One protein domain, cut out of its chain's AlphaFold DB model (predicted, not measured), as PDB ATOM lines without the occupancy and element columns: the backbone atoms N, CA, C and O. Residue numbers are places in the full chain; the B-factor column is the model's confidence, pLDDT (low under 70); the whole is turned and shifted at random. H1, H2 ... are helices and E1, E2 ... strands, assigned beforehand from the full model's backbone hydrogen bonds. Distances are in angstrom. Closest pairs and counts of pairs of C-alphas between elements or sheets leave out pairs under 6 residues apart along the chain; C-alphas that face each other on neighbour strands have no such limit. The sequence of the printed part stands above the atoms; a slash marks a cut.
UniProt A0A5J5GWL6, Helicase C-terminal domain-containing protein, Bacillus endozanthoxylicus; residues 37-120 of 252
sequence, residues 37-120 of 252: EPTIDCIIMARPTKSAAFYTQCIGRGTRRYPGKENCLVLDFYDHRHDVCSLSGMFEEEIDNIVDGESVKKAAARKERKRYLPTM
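This is residues 37 to 120 of the 252 residues of the protein "Helicase C-terminal domain-containing protein" of Bacillus endozanthoxylicus (UniProt A0A5J5GWL6). A two-stranded parallel sheet, E1 and E2, with H1 near it and long H3 beside H1, makes an elongated body, 49 by 25 by 18 A; residues 100 to 106 stick out. Of 84 printed residues, under half are in named elements, in order E1, H1, E2, H2, H3, class mixed. It is only just loose, radius of gyration of the C-alphas 14.5 A.

E1 (42 to 45) and E2 (73 to 76) are parallel; N 43 and O 73 are within hydrogen-bond range, 2.8 A. With H1 (52 to 59) between these parallel neighbours they form a strand-helix-strand unit, its crossover right-handed. H3 (104 to 120) touches H1 with residues 112 to 116 alone, closest C-alphas Ala 52 and Arg 113, 5.8 A. H2 (88 to 91) only just touches H3, with 3 pairs of C-alphas within 8 A. O i to N i+4 pairs within range: every one in H1, 9 of 13 in H3.

E1 begins at C-alpha 42 (217.462, 153.292, 250.767). H3, 25.4 A long, ends at C-alpha 120 (217.186, 164.737, 239.804).

The printed part has no cut. H1 to E2, E2 to H2 and H2 to H3 are long links. Residues 91 to 100 are among those under pLDDT 70.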
ATOM      1  N   GLU A  37     222.411 162.724 256.883       84.19
ATOM      2  CA  GLU A  37     223.061 161.416 256.983       84.19
ATOM      3  C   GLU A  37     223.350 160.886 255.567       84.19
ATOM      4  O   GLU A  37     222.441 160.378 254.902       84.19
ATOM      5  N   PRO A  38     224.583 161.054 255.049       82.94
ATOM      6  CA  PRO A  38     224.931 160.680 253.680       82.94
ATOM      7  C   PRO A  38     225.007 159.161 253.462       82.94
ATOM      8  O   PRO A  38     224.950 158.721 252.309       82.94
ATOM      9  N   THR A  39     225.101 158.367 254.538       83.75
ATOM     10  CA  THR A  39     225.136 156.894 254.470       83.75
ATOM     11  C   THR A  39     223.828 156.279 253.968       83.75
ATOM     12  O   THR A  39     223.853 155.157 253.476       83.75
ATOM     13  N   ILE A  40     222.702 157.005 254.029       88.12
ATOM     14  CA  ILE A  40     221.385 156.505 253.603       88.12
ATOM     15  C   ILE A  40     221.423 156.105 252.130       88.12
ATOM     16  O   ILE A  40     221.558 156.969 251.268       88.12
ATOM     17  N   ASP A  41     221.224 154.829 251.834       87.25
ATOM     18  CA  ASP A  41     221.182 154.254 250.486       87.25
ATOM     19  C   ASP A  41     219.800 153.704 250.101       87.25
ATOM     20  O   ASP A  41     219.595 153.289 248.964       87.25
ATOM     21  N   CYS A  42     218.826 153.738 251.012       89.19
ATOM     22  CA  CYS A  42     217.462 153.292 250.767       89.19
ATOM     23  C   CYS A  42     216.441 154.271 251.353       89.19
ATOM     24  O   CYS A  42     216.527 154.676 252.515       89.19
ATOM     25  N   ILE A  43     215.445 154.643 250.549       89.44
ATOM     26  CA  ILE A  43     214.351 155.532 250.939       89.44
ATOM     27  C   ILE A  43     213.031 154.835 250.661       89.44
ATOM     28  O   ILE A  43     212.752 154.433 249.535       89.44
ATOM     29  N   ILE A  44     212.189 154.755 251.686       89.75
ATOM     30  CA  ILE A  44     210.852 154.176 251.589       89.75
ATOM     31  C   ILE A  44     209.827 155.308 251.666       89.75
ATOM     32  O   ILE A  44     209.597 155.880 252.736       89.75
ATOM     33  N   MET A  45     209.210 155.647 250.535       86.56
ATOM     34  CA  MET A  45     208.165 156.663 250.451       86.56
ATOM     35  C   MET A  45     206.797 156.040 250.740       86.56
ATOM     36  O   MET A  45     206.052 155.652 249.850       86.56
ATOM     37  N   ALA A  46     206.457 155.957 252.026       85.06
ATOM     38  CA  ALA A  46     205.170 155.433 252.494       85.06
ATOM     39  C   ALA A  46     204.125 156.536 252.768       85.06
ATOM     40  O   ALA A  46     203.155 156.312 253.493       85.06
ATOM     41  N   ARG A  47     204.330 157.754 252.241       82.56
ATOM     42  CA  ARG A  47     203.429 158.899 252.442       82.56
ATOM     43  C   ARG A  47     202.860 159.384 251.105       82.56
ATOM     44  O   ARG A  47     203.615 159.976 250.331       82.56
ATOM     45  N   PRO A  48     201.534 159.300 250.883       79.62
ATOM     46  CA  PRO A  48     200.920 159.930 249.721       79.62
ATOM     47  C   PRO A  48     201.129 161.446 249.800       79.62
ATOM     48  O   PRO A  48     200.670 162.109 250.735       79.62
ATOM     49  N   THR A  49     201.858 162.000 248.833       77.81
ATOM     50  CA  THR A  49     202.277 163.405 248.842       77.81
ATOM     51  C   THR A  49     201.966 164.048 247.500       77.81
ATOM     52  O   THR A  49     202.321 163.510 246.466       77.81
ATOM     53  N   LYS A  50     201.332 165.226 247.508       79.38
ATOM     54  CA  LYS A  50     201.074 166.025 246.293       79.38
ATOM     55  C   LYS A  50     202.103 167.135 246.050       79.38
ATOM     56  O   LYS A  50     202.089 167.774 245.005       79.38
ATOM     57  N   SER A  51     202.959 167.402 247.036       80.50
ATOM     58  CA  SER A  51     204.012 168.414 246.954       80.50
ATOM     59  C   SER A  51     205.280 167.816 246.351       80.50
ATOM     60  O   SER A  51     205.967 167.021 246.997       80.50
ATOM     61  N   ALA A  52     205.616 168.253 245.137       75.88
ATOM     62  CA  ALA A  52     206.855 167.861 244.470       75.88
ATOM     63  C   ALA A  52     208.096 168.328 245.246       75.88
ATOM     64  O   ALA A  52     209.091 167.610 245.310       75.88
ATOM     65  N   ALA A  53     208.013 169.498 245.890       78.44
ATOM     66  CA  ALA A  53     209.078 170.038 246.727       78.44
ATOM     67  C   ALA A  53     209.409 169.099 247.898       78.44
ATOM     68  O   ALA A  53     210.562 168.711 248.072       78.44
ATOM     69  N   PHE A  54     208.393 168.684 248.661       80.69
ATOM     70  CA  PHE A  54     208.577 167.765 249.787       80.69
ATOM     71  C   PHE A  54     209.116 166.409 249.324       80.69
ATOM     72  O   PHE A  54     210.058 165.880 249.906       80.69
ATOM     73  N   TYR A  55     208.551 165.868 248.244       81.00
ATOM     74  CA  TYR A  55     208.968 164.589 247.678       81.00
ATOM     75  C   TYR A  55     210.444 164.611 247.237       81.00
ATOM     76  O   TYR A  55     211.225 163.746 247.634       81.00
ATOM     77  N   THR A  56     210.856 165.661 246.516       79.38
ATOM     78  CA  THR A  56     212.252 165.863 246.088       79.38
ATOM     79  C   THR A  56     213.188 166.008 247.287       79.38
ATOM     80  O   THR A  56     214.273 165.436 247.291       79.38
ATOM     81  N   GLN A  57     212.777 166.733 248.331       80.50
ATOM     82  CA  GLN A  57     213.569 166.860 249.558       80.50
ATOM     83  C   GLN A  57     213.745 165.521 250.276       80.50
ATOM     84  O   GLN A  57     214.820 165.258 250.806       80.50
ATOM     85  N   CYS A  58     212.708 164.681 250.311       83.31
ATOM     86  CA  CYS A  58     212.803 163.350 250.898       83.31
ATOM     87  C   CYS A  58     213.789 162.475 250.130       83.31
ATOM     88  O   CYS A  58     214.697 161.929 250.751       83.31
ATOM     89  N   ILE A  59     213.655 162.390 248.802       83.88
ATOM     90  CA  ILE A  59     214.551 161.571 247.976       83.88
ATOM     91  C   ILE A  59     215.977 162.103 248.002       83.88
ATOM     92  O   ILE A  59     216.919 161.333 248.162       83.88
ATOM     93  N   GLY A  60     216.142 163.425 247.948       80.56
ATOM     94  CA  GLY A  60     217.445 164.084 247.991       80.56
ATOM     95  C   GLY A  60     218.294 163.720 249.214       80.56
ATOM     96  O   GLY A  60     219.506 163.918 249.198       80.56
ATOM     97  N   ARG A  61     217.696 163.151 250.271       80.62
ATOM     98  CA  ARG A  61     218.450 162.678 251.438       80.62
ATOM     99  C   ARG A  61     219.344 161.490 251.120       80.62
ATOM    100  O   ARG A  61     220.489 161.478 251.556       80.62
ATOM    101  N   GLY A  62     218.843 160.540 250.336       82.62
ATOM    102  CA  GLY A  62     219.583 159.341 249.949       82.62
ATOM    103  C   GLY A  62     220.361 159.494 248.647       82.62
ATOM    104  O   GLY A  62     221.113 158.601 248.294       82.62
ATOM    105  N   THR A  63     220.285 160.621 247.939       80.38
ATOM    106  CA  THR A  63     221.088 160.825 246.714       80.38
ATOM    107  C   THR A  63     222.480 161.398 246.987       80.38
ATOM    108  O   THR A  63     223.286 161.566 246.069       80.38
ATOM    109  N   ARG A  64     222.806 161.691 248.252       81.50
ATOM    110  CA  ARG A  64     224.135 162.181 248.639       81.50
ATOM    111  C   ARG A  64     225.209 161.124 248.402       81.50
ATOM    112  O   ARG A  64     225.004 159.942 248.675       81.50
ATOM    113  N   ARG A  65     226.374 161.563 247.920       80.06
ATOM    114  CA  ARG A  65     227.540 160.695 247.710       80.06
ATOM    115  C   ARG A  65     228.148 160.288 249.052       80.06
ATOM    116  O   ARG A  65     228.325 161.134 249.924       80.06
ATOM    117  N   TYR A  66     228.514 159.015 249.173       83.06
ATOM    118  CA  TYR A  66     229.186 158.451 250.341       83.06
ATOM    119  C   TYR A  66     230.174 157.355 249.894       83.06
ATOM    120  O   TYR A  66     229.867 156.640 248.937       83.06
ATOM    121  N   PRO A  67     231.364 157.214 250.512       81.31
ATOM    122  CA  PRO A  67     232.299 156.144 250.162       81.31
ATOM    123  C   PRO A  67     231.658 154.752 250.277       81.31
ATOM    124  O   PRO A  67     231.096 154.411 251.309       81.31
ATOM    125  N   GLY A  68     231.745 153.944 249.217       80.38
ATOM    126  CA  GLY A  68     231.156 152.597 249.173       80.38
ATOM    127  C   GLY A  68     229.675 152.540 248.778       80.38
ATOM    128  O   GLY A  68     229.138 151.450 248.622       80.38
ATOM    129  N   LYS A  69     229.024 153.687 248.564       83.94
ATOM    130  CA  LYS A  69     227.639 153.761 248.093       83.94
ATOM    131  C   LYS A  69     227.588 153.908 246.576       83.94
ATOM    132  O   LYS A  69     227.983 154.939 246.033       83.94
ATOM    133  N   GLU A  70     227.080 152.883 245.902       82.88
ATOM    134  CA  GLU A  70     226.995 152.841 244.436       82.88
ATOM    135  C   GLU A  70     225.671 153.389 243.895       82.88
ATOM    136  O   GLU A  70     225.625 153.941 242.798       82.88
ATOM    137  N   ASN A  71     224.587 153.239 244.655       81.94
ATOM    138  CA  ASN A  71     223.247 153.640 244.248       81.94
ATOM    139  C   ASN A  71     222.392 154.059 245.457       81.94
ATOM    140  O   ASN A  71     222.831 154.001 246.606       81.94
ATOM    141  N   CYS A  72     221.183 154.547 245.170       85.19
ATOM    142  CA  CYS A  72     220.143 154.794 246.161       85.19
ATOM    143  C   CYS A  72     218.856 154.102 245.703       85.19
ATOM    144  O   CYS A  72     218.306 154.454 244.659       85.19
ATOM    145  N   LEU A  73     218.360 153.145 246.483       87.62
ATOM    146  CA  LEU A  73     217.089 152.477 246.235       87.62
ATOM    147  C   LEU A  73     215.934 153.351 246.736       87.62
ATOM    148  O   LEU A  73     215.898 153.739 247.902       87.62
ATOM    149  N   VAL A  74     214.963 153.642 245.872       86.75
ATOM    150  CA  VAL A  74     213.727 154.336 246.256       86.75
ATOM    151  C   VAL A  74     212.561 153.364 246.112       86.75
ATOM    152  O   VAL A  74     212.257 152.913 245.012       86.75
ATOM    153  N   LEU A  75     211.921 153.031 247.231       86.56
ATOM    154  CA  LEU A  75     210.703 152.226 247.279       86.56
ATOM    155  C   LEU A  75     209.508 153.165 247.427       86.56
ATOM    156  O   LEU A  75     209.291 153.725 248.503       86.56
ATOM    157  N   ASP A  76     208.750 153.349 246.350       83.56
ATOM    158  CA  ASP A  76     207.597 154.248 246.312       83.56
ATOM    159  C   ASP A  76     206.279 153.465 246.290       83.56
ATOM    160  O   ASP A  76     206.113 152.526 245.510       83.56
ATOM    161  N   PHE A  77     205.345 153.848 247.158       79.69
ATOM    162  CA  PHE A  77     204.020 153.243 247.257       79.69
ATOM    163  C   PHE A  77     202.992 154.245 246.742       79.69
ATOM    164  O   PHE A  77     202.607 155.175 247.456       79.69
ATOM    165  N   TYR A  78     202.513 154.042 245.515       70.12
ATOM    166  CA  TYR A  78     201.527 154.919 244.893       70.12
ATOM    167  C   TYR A  78     200.218 154.180 244.580       70.12
ATOM    168  O   TYR A  78     200.176 152.961 244.427       70.12
ATOM    169  N   ASP A  79     199.124 154.941 244.525       67.38
ATOM    170  CA  ASP A  79     197.790 154.472 244.149       67.38
ATOM    171  C   ASP A  79     197.363 155.199 242.870       67.38
ATOM    172  O   ASP A  79     197.338 156.428 242.834       67.38
ATOM    173  N   HIS A  80     196.974 154.449 241.836       62.44
ATOM    174  CA  HIS A  80     196.521 154.994 240.551       62.44
ATOM    175  C   HIS A  80     195.242 155.844 240.644       62.44
ATOM    176  O   HIS A  80     194.867 156.501 239.675       62.44
ATOM    177  N   ARG A  81     194.527 155.820 241.776       59.97
ATOM    178  CA  ARG A  81     193.265 156.563 241.951       59.97
ATOM    179  C   ARG A  81     193.458 158.023 242.346       59.97
ATOM    180  O   ARG A  81     192.512 158.802 242.245       59.97
ATOM    181  N   HIS A  82     194.644 158.398 242.817       64.25
ATOM    182  CA  HIS A  82     194.905 159.720 243.371       64.25
ATOM    183  C   HIS A  82     196.093 160.377 242.664       64.25
ATOM    184  O   HIS A  82     197.143 159.767 242.516       64.25
ATOM    185  N   ASP A  83     195.951 161.648 242.274       65.06
ATOM    186  CA  ASP A  83     197.059 162.454 241.739       65.06
ATOM    187  C   ASP A  83     198.037 162.801 242.874       65.06
ATOM    188  O   ASP A  83     197.861 163.794 243.591       65.06
ATOM    189  N   VAL A  84     199.000 161.907 243.098       75.56
ATOM    190  CA  VAL A  84     200.129 162.043 244.025       75.56
ATOM    191  C   VAL A  84     201.438 162.052 243.238       75.56
ATOM    192  O   VAL A  84     201.512 161.567 242.113       75.56
ATOM    193  N   CYS A  85     202.476 162.640 243.821       73.31
ATOM    194  CA  CYS A  85     203.821 162.599 243.271       73.31
ATOM    195  C   CYS A  85     204.362 161.165 243.310       73.31
ATOM    196  O   CYS A  85     204.310 160.533 244.363       73.31
ATOM    197  N   SER A  86     204.922 160.715 242.189       73.94
ATOM    198  CA  SER A  86     205.749 159.514 242.086       73.94
ATOM    199  C   SER A  86     207.075 159.861 241.416       73.94
ATOM    200  O   SER A  86     207.192 160.907 240.769       73.94
ATOM    201  N   LEU A  87     208.066 158.982 241.556       73.38
ATOM    202  CA  LEU A  87     209.370 159.159 240.923       73.38
ATOM    203  C   LEU A  87     209.209 159.172 239.398       73.38
ATOM    204  O   LEU A  87     209.659 160.109 238.747       73.38
ATOM    205  N   SER A  88     208.475 158.203 238.845       68.25
ATOM    206  CA  SER A  88     208.145 158.112 237.417       68.25
ATOM    207  C   SER A  88     207.485 159.374 236.881       68.25
ATOM    208  O   SER A  88     207.985 159.963 235.931       68.25
ATOM    209  N   GLY A  89     206.460 159.891 237.561       68.81
ATOM    210  CA  GLY A  89     205.775 161.122 237.158       68.81
ATOM    211  C   GLY A  89     206.621 162.400 237.282       68.81
ATOM    212  O   GLY A  89     206.134 163.485 236.956       68.81
ATOM    213  N   MET A  90     207.855 162.309 237.795       70.25
ATOM    214  CA  MET A  90     208.851 163.384 237.747       70.25
ATOM    215  C   MET A  90     209.882 163.207 236.628       70.25
ATOM    216  O   MET A  90     210.446 164.208 236.203       70.25
ATOM    217  N   PHE A  91     210.146 161.985 236.165       64.25
ATOM    218  CA  PHE A  91     211.098 161.716 235.079       64.25
ATOM    219  C   PHE A  91     210.435 161.537 233.715       64.25
ATOM    220  O   PHE A  91     211.117 161.671 232.703       64.25
ATOM    221  N   GLU A  92     209.131 161.262 233.676       57.19
ATOM    222  CA  GLU A  92     208.361 161.304 232.442       57.19
ATOM    223  C   GLU A  92     208.484 162.705 231.835       57.19
ATOM    224  O   GLU A  92     207.984 163.704 232.367       57.19
ATOM    225  N   GLU A  93     209.197 162.785 230.711       50.50
ATOM    226  CA  GLU A  93     209.122 163.943 229.844       50.50
ATOM    227  C   GLU A  93     207.666 164.062 229.387       50.50
ATOM    228  O   GLU A  93     207.207 163.325 228.517       50.50
ATOM    229  N   GLU A  94     206.926 165.028 229.934       47.25
ATOM    230  CA  GLU A  94     205.805 165.609 229.198       47.25
ATOM    231  C   GLU A  94     206.390 166.338 227.974       47.25
ATOM    232  O   GLU A  94     206.533 167.567 227.955       47.25
ATOM    233  N   ILE A  95     206.761 165.562 226.951       43.53
ATOM    234  CA  ILE A  95     206.793 166.009 225.565       43.53
ATOM    235  C   ILE A  95     205.326 166.202 225.170       43.53
ATOM    236  O   ILE A  95     204.667 165.277 224.718       43.53
ATOM    237  N   ASP A  96     204.761 167.363 225.481       43.09
ATOM    238  CA  ASP A  96     204.388 168.332 224.453       43.09
ATOM    239  C   ASP A  96     203.744 169.589 225.060       43.09
ATOM    240  O   ASP A  96     203.348 169.664 226.224       43.09
ATOM    241  N   ASN A  97     203.758 170.638 224.251       50.59
ATOM    242  CA  ASN A  97     203.492 172.023 224.607       50.59
ATOM    243  C   ASN A  97     202.039 172.315 225.041       50.59
ATOM    244  O   ASN A  97     201.109 171.631 224.642       50.59
ATOM    245  N   ILE A  98     201.891 173.381 225.847       52.81
ATOM    246  CA  ILE A  98     200.669 174.140 226.209       52.81
ATOM    247  C   ILE A  98     199.349 173.346 226.119       52.81
ATOM    248  O   ILE A  98     198.736 173.238 225.062       52.81
ATOM    249  N   VAL A  99     198.855 172.891 227.274       59.59
ATOM    250  CA  VAL A  99     197.527 172.276 227.397       59.59
ATOM    251  C   VAL A  99     196.470 173.380 227.482       59.59
ATOM    252  O   VAL A  99     196.303 174.010 228.529       59.59
ATOM    253  N   ASP A 100     195.771 173.632 226.378       56.09
ATOM    254  CA  ASP A 100     194.628 174.547 226.363       56.09
ATOM    255  C   ASP A 100     193.471 173.976 227.208       56.09
ATOM    256  O   ASP A 100     193.216 172.770 227.214       56.09
ATOM    257  N   GLY A 101     192.809 174.826 227.995       70.31
ATOM    258  CA  GLY A 101     191.813 174.398 228.990       70.31
ATOM    259  C   GLY A 101     192.381 173.863 230.319       70.31
ATOM    260  O   GLY A 101     191.622 173.375 231.162       70.31
ATOM    261  N   GLU A 102     193.693 173.964 230.559       76.81
ATOM    262  CA  GLU A 102     194.298 173.612 231.849       76.81
ATOM    263  C   GLU A 102     193.868 174.586 232.969       76.81
ATOM    264  O   GLU A 102     193.955 175.807 232.844       76.81
ATOM    265  N   SER A 103     193.438 174.051 234.120       75.25
ATOM    266  CA  SER A 103     193.149 174.890 235.292       75.25
ATOM    267  C   SER A 103     194.421 175.551 235.843       75.25
ATOM    268  O   SER A 103     195.483 174.928 235.889       75.25
ATOM    269  N   VAL A 104     194.296 176.765 236.394       71.19
ATOM    270  CA  VAL A 104     195.409 177.499 237.037       71.19
ATOM    271  C   VAL A 104     196.153 176.648 238.078       71.19
ATOM    272  O   VAL A 104     197.378 176.703 238.169       71.19
ATOM    273  N   LYS A 105     195.430 175.811 238.838       67.25
ATOM    274  CA  LYS A 105     196.028 174.903 239.833       67.25
ATOM    275  C   LYS A 105     196.924 173.843 239.192       67.25
ATOM    276  O   LYS A 105     198.004 173.572 239.710       67.25
ATOM    277  N   LYS A 106     196.484 173.256 238.078       68.94
ATOM    278  CA  LYS A 106     197.226 172.205 237.374       68.94
ATOM    279  C   LYS A 106     198.472 172.787 236.689       68.94
ATOM    280  O   LYS A 106     199.569 172.268 236.891       68.94
ATOM    281  N   ALA A 107     198.338 173.967 236.078       69.12
ATOM    282  CA  ALA A 107     199.459 174.699 235.489       69.12
ATOM    283  C   ALA A 107     200.529 175.084 236.532       69.12
ATOM    284  O   ALA A 107     201.730 174.964 236.274       69.12
ATOM    285  N   ALA A 108     200.111 175.512 237.730       68.38
ATOM    286  CA  ALA A 108     201.021 175.817 238.834       68.38
ATOM    287  C   ALA A 108     201.771 174.568 239.329       68.38
ATOM    288  O   ALA A 108     202.993 174.613 239.461       68.38
ATOM    289  N   ALA A 109     201.065 173.447 239.526       68.06
ATOM    290  CA  ALA A 109     201.670 172.181 239.942       68.06
ATOM    291  C   ALA A 109     202.678 171.650 238.907       68.06
ATOM    292  O   ALA A 109     203.763 171.197 239.269       68.06
ATOM    293  N   ARG A 110     202.368 171.768 237.609       70.00
ATOM    294  CA  ARG A 110     203.278 171.393 236.516       70.00
ATOM    295  C   ARG A 110     204.534 172.265 236.486       70.00
ATOM    296  O   ARG A 110     205.647 171.750 236.377       70.00
ATOM    297  N   LYS A 111     204.379 173.586 236.633       70.19
ATOM    298  CA  LYS A 111     205.507 174.529 236.720       70.19
ATOM    299  C   LYS A 111     206.391 174.245 237.937       70.19
ATOM    300  O   LYS A 111     207.611 174.363 237.848       70.19
ATOM    301  N   GLU A 112     205.782 173.855 239.053       69.38
ATOM    302  CA  GLU A 112     206.490 173.450 240.264       69.38
ATOM    303  C   GLU A 112     207.285 172.151 240.052       69.38
ATOM    304  O   GLU A 112     208.474 172.133 240.354       69.38
ATOM    305  N   ARG A 113     206.699 171.107 239.442       68.81
ATOM    306  CA  ARG A 113     207.415 169.859 239.091       68.81
ATOM    307  C   ARG A 113     208.644 170.133 238.212       68.81
ATOM    308  O   ARG A 113     209.750 169.731 238.566       68.81
ATOM    309  N   LYS A 114     208.487 170.922 237.138       69.06
ATOM    310  CA  LYS A 114     209.594 171.304 236.229       69.06
ATOM    311  C   LYS A 114     210.730 172.062 236.917       69.06
ATOM    312  O   LYS A 114     211.870 171.964 236.477       69.06
ATOM    313  N   ARG A 115     210.452 172.805 237.995       71.00
ATOM    314  CA  ARG A 115     211.494 173.497 238.770       71.00
ATOM    315  C   ARG A 115     212.424 172.520 239.499       71.00
ATOM    316  O   ARG A 115     213.587 172.857 239.689       71.00
ATOM    317  N   TYR A 116     211.930 171.349 239.905       66.62
ATOM    318  CA  TYR A 116     212.688 170.388 240.716       66.62
ATOM    319  C   TYR A 116     213.324 169.243 239.907       66.62
ATOM    320  O   TYR A 116     214.292 168.653 240.386       66.62
ATOM    321  N   LEU A 117     212.866 168.989 238.672       63.59
ATOM    322  CA  LEU A 117     213.487 168.030 237.738       63.59
ATOM    323  C   LEU A 117     215.020 168.175 237.585       63.59
ATOM    324  O   LEU A 117     215.708 167.155 237.637       63.59
ATOM    325  N   PRO A 118     215.595 169.389 237.427       59.53
ATOM    326  CA  PRO A 118     217.030 169.554 237.178       59.53
ATOM    327  C   PRO A 118     217.924 168.972 238.278       59.53
ATOM    328  O   PRO A 118     219.032 168.526 237.996       59.53
ATOM    329  N   THR A 119     217.450 168.943 239.527       60.12
ATOM    330  CA  THR A 119     218.186 168.350 240.654       60.12
ATOM    331  C   THR A 119     218.278 166.828 240.536       60.12
ATOM    332  O   THR A 119     219.238 166.232 241.014       60.12
ATOM    333  N   MET A 120     217.293 166.193 239.899       58.06
ATOM    334  CA  MET A 120     217.186 164.737 239.804       58.06
ATOM    335  C   MET A 120     217.785 164.153 238.516       58.06
ATOM    336  O   MET A 120     218.103 162.967 238.488       58.06
TER     337      MET A 120